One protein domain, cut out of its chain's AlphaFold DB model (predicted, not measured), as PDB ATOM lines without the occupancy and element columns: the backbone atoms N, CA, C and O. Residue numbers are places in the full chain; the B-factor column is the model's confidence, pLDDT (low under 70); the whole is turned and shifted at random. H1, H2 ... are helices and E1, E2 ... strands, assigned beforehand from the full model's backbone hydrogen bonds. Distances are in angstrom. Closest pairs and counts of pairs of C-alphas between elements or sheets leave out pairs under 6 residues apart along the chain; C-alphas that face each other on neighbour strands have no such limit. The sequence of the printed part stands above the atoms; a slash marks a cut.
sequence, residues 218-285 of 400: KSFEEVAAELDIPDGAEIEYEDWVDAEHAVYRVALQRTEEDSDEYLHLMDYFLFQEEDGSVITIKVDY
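What this domain is: This is residues 218 to 285 of the 400 residues of an uncharacterized protein of Pseudobutyrivibrio sp. AR14 (UniProt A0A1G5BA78). One long, twisted sheet of four strands folds back and forth as a meander, each strand the antiparallel neighbour of the one before, with one short helix, H1, over one face. The printed part has 68 residues, with one named helix and four named strands in the order H1, E1, E2, E3, E4 along the chain; the sheet's order is E1 E2 E3 E4, all antiparallel, and of the 37 residues in named elements strands hold 32 and the helix 5, so the class is mostly strand. The whole is only just compact, close to loose, with a radius of gyration of the C-alphas of 13.0 A, and spans 43 by 23 by 16 A.

How they stand to each other: H1, residues 220 to 224, is on the sheet at a height of 8.4 A; its O i to N i+4 pair is within hydrogen-bond range. E1, residues 233 to 240, and E2, residues 247 to 254, form a hairpin; N 236 and O 251 are 2.8 A apart. E2 and E3, residues 264 to 272, form another, with N 250 and O 268 at 2.9 A. H1 is only just over E3, on which 3 of its C-alphas fall; their closest C-alphas, Phe 220 and Leu 270, are 6.9 A apart. E3 and E4, residues 278 to 284, form a third, with N 271 and O 279 at 2.7 A. Edge strands E1 and E4 are apart.

Where its parts are: H1 begins at C-alpha 220 (-30.472, 91.105, 13.273) and measures 5.9 A. E1 measures 20.9 A, E2 23.2 A, E3 24.6 A and E4 19.3 A, ending at C-alpha 284 (-40.335, 77.891, 24.659).

The domain as a whole: The C-alphas farthest apart, Ser 259 and Asp 275, are 44.3 A apart. The printed part has no cut, no link is long, and no printed residue is under 70 in pLDDT.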
ATOM      1  N   LYS A 218     -26.142  87.956   7.725       78.94
ATOM      2  CA  LYS A 218     -27.428  88.597   8.007       78.94
ATOM      3  C   LYS A 218     -27.297  89.563   9.178       78.94
ATOM      4  O   LYS A 218     -26.604  89.303  10.159       78.94
ATOM      5  N   SER A 219     -27.978  90.693   9.065       84.31
ATOM      6  CA  SER A 219     -28.249  91.586  10.191       84.31
ATOM      7  C   SER A 219     -29.331  91.006  11.106       84.31
ATOM      8  O   SER A 219     -30.119  90.159  10.684       84.31
ATOM      9  N   PHE A 220     -29.406  91.492  12.347       85.56
ATOM     10  CA  PHE A 220     -30.472  91.105  13.273       85.56
ATOM     11  C   PHE A 220     -31.860  91.370  12.695       85.56
ATOM     12  O   PHE A 220     -32.746  90.541  12.842       85.56
ATOM     13  N   GLU A 221     -32.044  92.478  11.976       85.44
ATOM     14  CA  GLU A 221     -33.321  92.827  11.361       85.44
ATOM     15  C   GLU A 221     -33.716  91.871  10.228       85.44
ATOM     16  O   GLU A 221     -34.899  91.601  10.035       85.44
ATOM     17  N   GLU A 222     -32.740  91.359   9.471       86.19
ATOM     18  CA  GLU A 222     -32.990  90.358   8.428       86.19
ATOM     19  C   GLU A 222     -33.376  89.011   9.033       86.19
ATOM     20  O   GLU A 222     -34.317  88.389   8.551       86.19
ATOM     21  N   VAL A 223     -32.696  88.583  10.102       86.62
ATOM     22  CA  VAL A 223     -33.035  87.336  10.805       86.62
ATOM     23  C   VAL A 223     -34.386  87.459  11.511       86.62
ATOM     24  O   VAL A 223     -35.231  86.583  11.358       86.62
ATOM     25  N   ALA A 224     -34.637  88.567  12.216       87.62
ATOM     26  CA  ALA A 224     -35.893  88.818  12.922       87.62
ATOM     27  C   ALA A 224     -37.112  88.812  11.980       87.62
ATOM     28  O   ALA A 224     -38.186  88.343  12.346       87.62
ATOM     29  N   ALA A 225     -36.949  89.297  10.745       87.44
ATOM     30  CA  ALA A 225     -38.016  89.309   9.744       87.44
ATOM     31  C   ALA A 225     -38.365  87.920   9.173       87.44
ATOM     32  O   ALA A 225     -39.393  87.787   8.504       87.44
ATOM     33  N   GLU A 226     -37.512  86.919   9.391       87.25
ATOM     34  CA  GLU A 226     -37.664  85.547   8.894       87.25
ATOM     35  C   GLU A 226     -38.012  84.544  10.003       87.25
ATOM     36  O   GLU A 226     -38.134  83.355   9.715       87.25
ATOM     37  N   LEU A 227     -38.183  85.004  11.250       90.38
ATOM     38  CA  LEU A 227     -38.576  84.142  12.364       90.38
ATOM     39  C   LEU A 227     -39.916  83.458  12.079       90.38
ATOM     40  O   LEU A 227     -40.858  84.079  11.576       90.38
ATOM     41  N   ASP A 228     -39.997  82.181  12.439       88.69
ATOM     42  CA  ASP A 228     -41.243  81.428  12.410       88.69
ATOM     43  C   ASP A 228     -42.157  81.922  13.539       88.69
ATOM     44  O   ASP A 228     -41.844  81.776  14.716       88.69
ATOM     45  N   ILE A 229     -43.270  82.564  13.188       93.12
ATOM     46  CA  ILE A 229     -44.262  83.015  14.168       93.12
ATOM     47  C   ILE A 229     -45.401  81.994  14.153       93.12
ATOM     48  O   ILE A 229     -46.118  81.931  13.149       93.12
ATOM     49  N   PRO A 230     -45.604  81.228  15.242       91.81
ATOM     50  CA  PRO A 230     -46.655  80.223  15.296       91.81
ATOM     51  C   PRO A 230     -48.042  80.809  15.023       91.81
ATOM     52  O   PRO A 230     -48.355  81.943  15.403       91.81
ATOM     53  N   ASP A 231     -48.916  80.004  14.422       93.69
ATOM     54  CA  ASP A 231     -50.323  80.362  14.268       93.69
ATOM     55  C   ASP A 231     -50.939  80.709  15.636       93.69
ATOM     56  O   ASP A 231     -50.874  79.939  16.593       93.69
ATOM     57  N   GLY A 232     -51.565  81.883  15.722       94.69
ATOM     58  CA  GLY A 232     -52.143  82.382  16.971       94.69
ATOM     59  C   GLY A 232     -51.160  83.122  17.883       94.69
ATOM     60  O   GLY A 232     -51.566  83.489  18.986       94.69
ATOM     61  N   ALA A 233     -49.938  83.404  17.431       96.75
ATOM     62  CA  ALA A 233     -48.974  84.261  18.116       96.75
ATOM     63  C   ALA A 233     -48.763  85.607  17.394       96.75
ATOM     64  O   ALA A 233     -49.005  85.746  16.192       96.75
ATOM     65  N   GLU A 234     -48.309  86.612  18.136       96.75
ATOM     66  CA  GLU A 234     -47.846  87.898  17.613       96.75
ATOM     67  C   GLU A 234     -46.642  88.408  18.411       96.75
ATOM     68  O   GLU A 234     -46.407  87.971  19.536       96.75
ATOM     69  N   ILE A 235     -45.881  89.343  17.838       97.38
ATOM     70  CA  ILE A 235     -44.762  89.986  18.538       97.38
ATOM     71  C   ILE A 235     -45.315  90.842  19.681       97.38
ATOM     72  O   ILE A 235     -46.080  91.779  19.446       97.38
ATOM     73  N   GLU A 236     -44.900  90.528  20.905       97.06
ATOM     74  CA  GLU A 236     -45.198  91.300  22.108       97.06
ATOM     75  C   GLU A 236     -44.311  92.549  22.163       97.06
ATOM     76  O   GLU A 236     -44.803  93.682  22.229       97.06
ATOM     77  N   TYR A 237     -42.995  92.342  22.086       96.44
ATOM     78  CA  TYR A 237     -41.986  93.392  22.029       96.44
ATOM     79  C   TYR A 237     -40.663  92.874  21.458       96.44
ATOM     80  O   TYR A 237     -40.455  91.678  21.270       96.44
ATOM     81  N   GLU A 238     -39.762  93.815  21.192       96.62
ATOM     82  CA  GLU A 238     -38.393  93.540  20.773       96.62
ATOM     83  C   GLU A 238     -37.450  94.485  21.522       96.62
ATOM     84  O   GLU A 238     -37.754  95.681  21.667       96.62
ATOM     85  N   ASP A 239     -36.317  93.978  21.998       96.44
ATOM     86  CA  ASP A 239     -35.340  94.764  22.745       96.44
ATOM     87  C   ASP A 239     -33.911  94.196  22.686       96.44
ATOM     88  O   ASP A 239     -33.635  93.139  22.126       96.44
ATOM     89  N   TRP A 240     -32.966  94.978  23.214       96.56
ATOM     90  CA  TRP A 240     -31.581  94.554  23.408       96.56
ATOM     91  C   TRP A 240     -31.417  94.086  24.847       96.56
ATOM     92  O   TRP A 240     -31.659  94.873  25.765       96.56
ATOM     93  N   VAL A 241     -30.967  92.845  25.029       96.75
ATOM     94  CA  VAL A 241     -30.776  92.238  26.359       96.75
ATOM     95  C   VAL A 241     -29.623  92.915  27.102       96.75
ATOM     96  O   VAL A 241     -29.649  93.076  28.320       96.75
ATOM     97  N   ASP A 242     -28.600  93.354  26.371       94.62
ATOM     98  CA  ASP A 242     -27.390  93.934  26.931       94.62
ATOM     99  C   ASP A 242     -27.074  95.322  26.358       94.62
ATOM    100  O   ASP A 242     -27.423  95.685  25.233       94.62
ATOM    101  N   ALA A 243     -26.353  96.128  27.141       91.69
ATOM    102  CA  ALA A 243     -25.985  97.487  26.750       91.69
ATOM    103  C   ALA A 243     -24.977  97.536  25.588       91.69
ATOM    104  O   ALA A 243     -24.837  98.584  24.950       91.69
ATOM    105  N   GLU A 244     -24.257  96.438  25.332       91.62
ATOM    106  CA  GLU A 244     -23.336  96.323  24.206       91.62
ATOM    107  C   GLU A 244     -24.043  95.949  22.893       91.62
ATOM    108  O   GLU A 244     -23.404  96.021  21.841       91.62
ATOM    109  N   HIS A 245     -25.351  95.659  22.939       91.06
ATOM    110  CA  HIS A 245     -26.154  95.212  21.801       91.06
ATOM    111  C   HIS A 245     -25.572  93.942  21.152       91.06
ATOM    112  O   HIS A 245     -25.480  93.836  19.927       91.06
ATOM    113  N   ALA A 246     -25.123  93.001  21.982       91.62
ATOM    114  CA  ALA A 246     -24.653  91.693  21.548       91.62
ATOM    115  C   ALA A 246     -25.813  90.710  21.333       91.62
ATOM    116  O   ALA A 246     -25.692  89.818  20.490       91.62
ATOM    117  N   VAL A 247     -26.921  90.890  22.065       95.88
ATOM    118  CA  VAL A 247     -28.088  89.999  22.027       95.88
ATOM    119  C   VAL A 247     -29.376  90.786  21.800       95.88
ATOM    120  O   VAL A 247     -29.735  91.662  22.592       95.88
ATOM    121  N   TYR A 248     -30.076  90.457  20.717       96.81
ATOM    122  CA  TYR A 248     -31.396  90.990  20.388       96.81
ATOM    123  C   TYR A 248     -32.472  89.963  20.724       96.81
ATOM    124  O   TYR A 248     -32.331  88.794  20.371       96.81
ATOM    125  N   ARG A 249     -33.551  90.391  21.370       97.75
ATOM    126  CA  ARG A 249     -34.675  89.536  21.742       97.75
ATOM    127  C   ARG A 249     -35.927  89.941  20.976       97.75
ATOM    128  O   ARG A 249     -36.228  91.127  20.837       97.75
ATOM    129  N   VAL A 250     -36.674  88.941  20.520       98.00
ATOM    130  CA  VAL A 250     -38.032  89.079  19.986       98.00
ATOM    131  C   VAL A 250     -38.957  88.213  20.835       98.00
ATOM    132  O   VAL A 250     -38.917  86.988  20.743       98.00
ATOM    133  N   ALA A 251     -39.773  88.861  21.663       97.88
ATOM    134  CA  ALA A 251     -40.751  88.219  22.533       97.88
ATOM    135  C   ALA A 251     -42.076  88.032  21.791       97.88
ATOM    136  O   ALA A 251     -42.588  88.975  21.178       97.88
ATOM    137  N   LEU A 252     -42.652  86.834  21.860       97.69
ATOM    138  CA  LEU A 252     -43.949  86.515  21.271       97.69
ATOM    139  C   LEU A 252     -44.999  86.276  22.356       97.69
ATOM    140  O   LEU A 252     -44.735  85.631  23.368       97.69
ATOM    141  N   GLN A 253     -46.223  86.727  22.096       96.75
ATOM    142  CA  GLN A 253     -47.395  86.472  22.930       96.75
ATOM    143  C   GLN A 253     -48.515  85.789  22.139       96.75
ATOM    144  O   GLN A 253     -48.589  85.884  20.912       96.75
ATOM    145  N   ARG A 254     -49.440  85.141  22.849       96.12
ATOM    146  CA  ARG A 254     -50.681  84.605  22.281       96.12
ATOM    147  C   ARG A 254     -51.609  85.748  21.857       96.12
ATOM    148  O   ARG A 254     -51.778  86.737  22.561       96.12
ATOM    149  N   THR A 255     -52.265  85.586  20.715       96.12
ATOM    150  CA  THR A 255     -53.256  86.548  20.190       96.12
ATOM    151  C   THR A 255     -54.600  86.501  20.915       96.12
ATOM    152  O   THR A 255     -55.365  87.469  20.875       96.12
ATOM    153  N   GLU A 256     -54.906  85.386  21.578       94.06
ATOM    154  CA  GLU A 256     -56.104  85.211  22.392       94.06
ATOM    155  C   GLU A 256     -55.693  84.975  23.847       94.06
ATOM    156  O   GLU A 256     -54.804  84.173  24.130       94.06
ATOM    157  N   GLU A 257     -56.340  85.688  24.774       88.94
ATOM    158  CA  GLU A 257     -56.164  85.440  26.203       88.94
ATOM    159  C   GLU A 257     -56.820  84.109  26.576       88.94
ATOM    160  O   GLU A 257     -58.024  83.918  26.374       88.94
ATOM    161  N   ASP A 258     -56.040  83.241  27.203       90.25
ATOM    162  CA  ASP A 258     -56.513  82.046  27.879       90.25
ATOM    163  C   ASP A 258     -56.156  82.169  29.366       90.25
ATOM    164  O   ASP A 258     -55.020  82.465  29.737       90.25
ATOM    165  N   SER A 259     -57.163  82.036  30.234       87.69
ATOM    166  CA  SER A 259     -56.976  82.199  31.678       87.69
ATOM    167  C   SER A 259     -56.100  81.113  32.284       87.69
ATOM    168  O   SER A 259     -55.485  81.352  33.329       87.69
ATOM    169  N   ASP A 260     -56.059  79.959  31.629       90.25
ATOM    170  CA  ASP A 260     -55.337  78.779  32.077       90.25
ATOM    171  C   ASP A 260     -53.918  78.747  31.472       90.25
ATOM    172  O   ASP A 260     -53.157  77.833  31.733       90.25
ATOM    173  N   GLU A 261     -53.498  79.807  30.764       92.06
ATOM    174  CA  GLU A 261     -52.199  79.899  30.080       92.06
ATOM    175  C   GLU A 261     -51.486  81.234  30.316       92.06
ATOM    176  O   GLU A 261     -52.075  82.220  30.782       92.06
ATOM    177  N   TYR A 262     -50.182  81.278  30.043       90.94
ATOM    178  CA  TYR A 262     -49.436  82.538  29.988       90.94
ATOM    179  C   TYR A 262     -49.763  83.275  28.683       90.94
ATOM    180  O   TYR A 262     -49.948  82.658  27.632       90.94
ATOM    181  N   LEU A 263     -49.862  84.608  28.757       94.19
ATOM    182  CA  LEU A 263     -50.021  85.422  27.550       94.19
ATOM    183  C   LEU A 263     -48.712  85.449  26.756       94.19
ATOM    184  O   LEU A 263     -48.744  85.248  25.547       94.19
ATOM    185  N   HIS A 264     -47.584  85.653  27.442       95.56
ATOM    186  CA  HIS A 264     -46.257  85.450  26.869       95.56
ATOM    187  C   HIS A 264     -46.091  83.979  26.473       95.56
ATOM    188  O   HIS A 264     -46.483  83.093  27.232       95.56
ATOM    189  N   LEU A 265     -45.570  83.733  25.275       95.06
ATOM    190  CA  LEU A 265     -45.551  82.412  24.653       95.06
ATOM    191  C   LEU A 265     -44.137  81.851  24.520       95.06
ATOM    192  O   LEU A 265     -43.911  80.692  24.849       95.06
ATOM    193  N   MET A 266     -43.223  82.638  23.961       96.12
ATOM    194  CA  MET A 266     -41.856  82.215  23.663       96.12
ATOM    195  C   MET A 266     -40.985  83.419  23.324       96.12
ATOM    196  O   MET A 266     -41.491  84.489  22.978       96.12
ATOM    197  N   ASP A 267     -39.680  83.190  23.313       97.88
ATOM    198  CA  ASP A 267     -38.683  84.168  22.907       97.88
ATOM    199  C   ASP A 267     -37.772  83.631  21.808       97.88
ATOM    200  O   ASP A 267     -37.354  82.471  21.817       97.88
ATOM    201  N   TYR A 268     -37.388  84.521  20.901       97.81
ATOM    202  CA  TYR A 268     -36.218  84.337  20.055       97.81
ATOM    203  C   TYR A 268     -35.091  85.232  20.557       97.81
ATOM    204  O   TYR A 268     -35.270  86.447  20.643       97.81
ATOM    205  N   PHE A 269     -33.917  84.654  20.826       97.88
ATOM    206  CA  PHE A 269     -32.703  85.420  21.121       97.88
ATOM    207  C   PHE A 269     -31.702  85.267  19.988       97.88
ATOM    208  O   PHE A 269     -31.368  84.155  19.587       97.88
ATOM    209  N   LEU A 270     -31.232  86.397  19.474       97.12
ATOM    210  CA  LEU A 270     -30.300  86.489  18.367       97.12
ATOM    211  C   LEU A 270     -28.971  87.041  18.890       97.12
ATOM    212  O   LEU A 270     -28.931  88.144  19.430       97.12
ATOM    213  N   PHE A 271     -27.876  86.323  18.661       95.19
ATOM    214  CA  PHE A 271     -26.525  86.655  19.112       95.19
ATOM    215  C   PHE A 271     -25.628  86.920  17.911       95.19
ATOM    216  O   PHE A 271     -25.526  86.070  17.028       95.19
ATOM    217  N   GLN A 272     -24.945  88.064  17.876       88.38
ATOM    218  CA  GLN A 272     -23.962  88.335  16.826       88.38
ATOM    219  C   GLN A 272     -22.574  87.838  17.231       88.38
ATOM    220  O   GLN A 272     -21.986  88.289  18.212       88.38
ATOM    221  N   GLU A 273     -22.024  86.951  16.411       87.19
ATOM    222  CA  GLU A 273     -20.699  86.372  16.591       87.19
ATOM    223  C   GLU A 273     -19.611  87.231  15.921       87.19
ATOM    224  O   GLU A 273     -19.861  87.991  14.981       87.19
ATOM    225  N   GLU A 274     -18.356  87.078  16.361       83.44
ATOM    226  CA  GLU A 274     -17.216  87.828  15.802       83.44
ATOM    227  C   GLU A 274     -16.990  87.573  14.301       83.44
ATOM    228  O   GLU A 274     -16.450  88.429  13.595       83.44
ATOM    229  N   ASP A 275     -17.391  86.397  13.811       82.69
ATOM    230  CA  ASP A 275     -17.301  86.020  12.398       82.69
ATOM    231  C   ASP A 275     -18.418  86.635  11.534       82.69
ATOM    232  O   ASP A 275     -18.434  86.425  10.322       82.69
ATOM    233  N   GLY A 276     -19.317  87.422  12.136       79.88
ATOM    234  CA  GLY A 276     -20.457  88.050  11.475       79.88
ATOM    235  C   GLY A 276     -21.669  87.133  11.321       79.88
ATOM    236  O   GLY A 276     -22.648  87.552  10.703       79.88
ATOM    237  N   SER A 277     -21.625  85.906  11.855       85.31
ATOM    238  CA  SER A 277     -22.814  85.061  11.948       85.31
ATOM    239  C   SER A 277     -23.757  85.519  13.060       85.31
ATOM    240  O   SER A 277     -23.343  86.172  14.017       85.31
ATOM    241  N   VAL A 278     -25.035  85.181  12.912       90.94
ATOM    242  CA  VAL A 278     -26.064  85.339  13.934       90.94
ATOM    243  C   VAL A 278     -26.500  83.955  14.386       90.94
ATOM    244  O   VAL A 278     -26.940  83.156  13.556       90.94
ATOM    245  N   ILE A 279     -26.357  83.674  15.678       93.44
ATOM    246  CA  ILE A 279     -26.955  82.505  16.324       93.44
ATOM    247  C   ILE A 279     -28.348  82.906  16.800       93.44
ATOM    248  O   ILE A 279     -28.486  83.942  17.433       93.44
ATOM    249  N   THR A 280     -29.365  82.111  16.511       94.94
ATOM    250  CA  THR A 280     -30.742  82.310  16.954       94.94
ATOM    251  C   THR A 280     -31.151  81.110  17.781       94.94
ATOM    252  O   THR A 280     -31.189  80.008  17.246       94.94
ATOM    253  N   ILE A 281     -31.509  81.313  19.043       95.88
ATOM    254  CA  ILE A 281     -32.157  80.275  19.852       95.88
ATOM    255  C   ILE A 281     -33.653  80.564  19.955       95.88
ATOM    256  O   ILE A 281     -34.061  81.726  20.039       95.88
ATOM    257  N   LYS A 282     -34.453  79.500  19.958       95.19
ATOM    258  CA  LYS A 282     -35.887  79.534  20.251       95.19
ATOM    259  C   LYS A 282     -36.097  78.997  21.663       95.19
ATOM    260  O   LYS A 282     -35.737  77.856  21.940       95.19
ATOM    261  N   VAL A 283     -36.673  79.819  22.531       95.88
ATOM    262  CA  VAL A 283     -36.963  79.475  23.925       95.88
ATOM    263  C   VAL A 283     -38.466  79.389  24.104       95.88
ATOM    264  O   VAL A 283     -39.161  80.402  24.063       95.88
ATOM    265  N   ASP A 284     -38.960  78.172  24.285       92.50
ATOM    266  CA  ASP A 284     -40.335  77.891  24.659       92.50
ATOM    267  C   ASP A 284     -40.473  77.656  26.167       92.50
ATOM    268  O   ASP A 284     -39.522  77.288  26.867       92.50
ATOM    269  N   TYR A 285     -41.689  77.883  26.655       92.62
ATOM    270  CA  TYR A 285     -42.062  77.705  28.050       92.62
ATOM    271  C   TYR A 285     -43.212  76.695  28.138       92.62
ATOM    272  O   TYR A 285     -44.112  76.736  27.290       92.62
TER     273      TYR A 285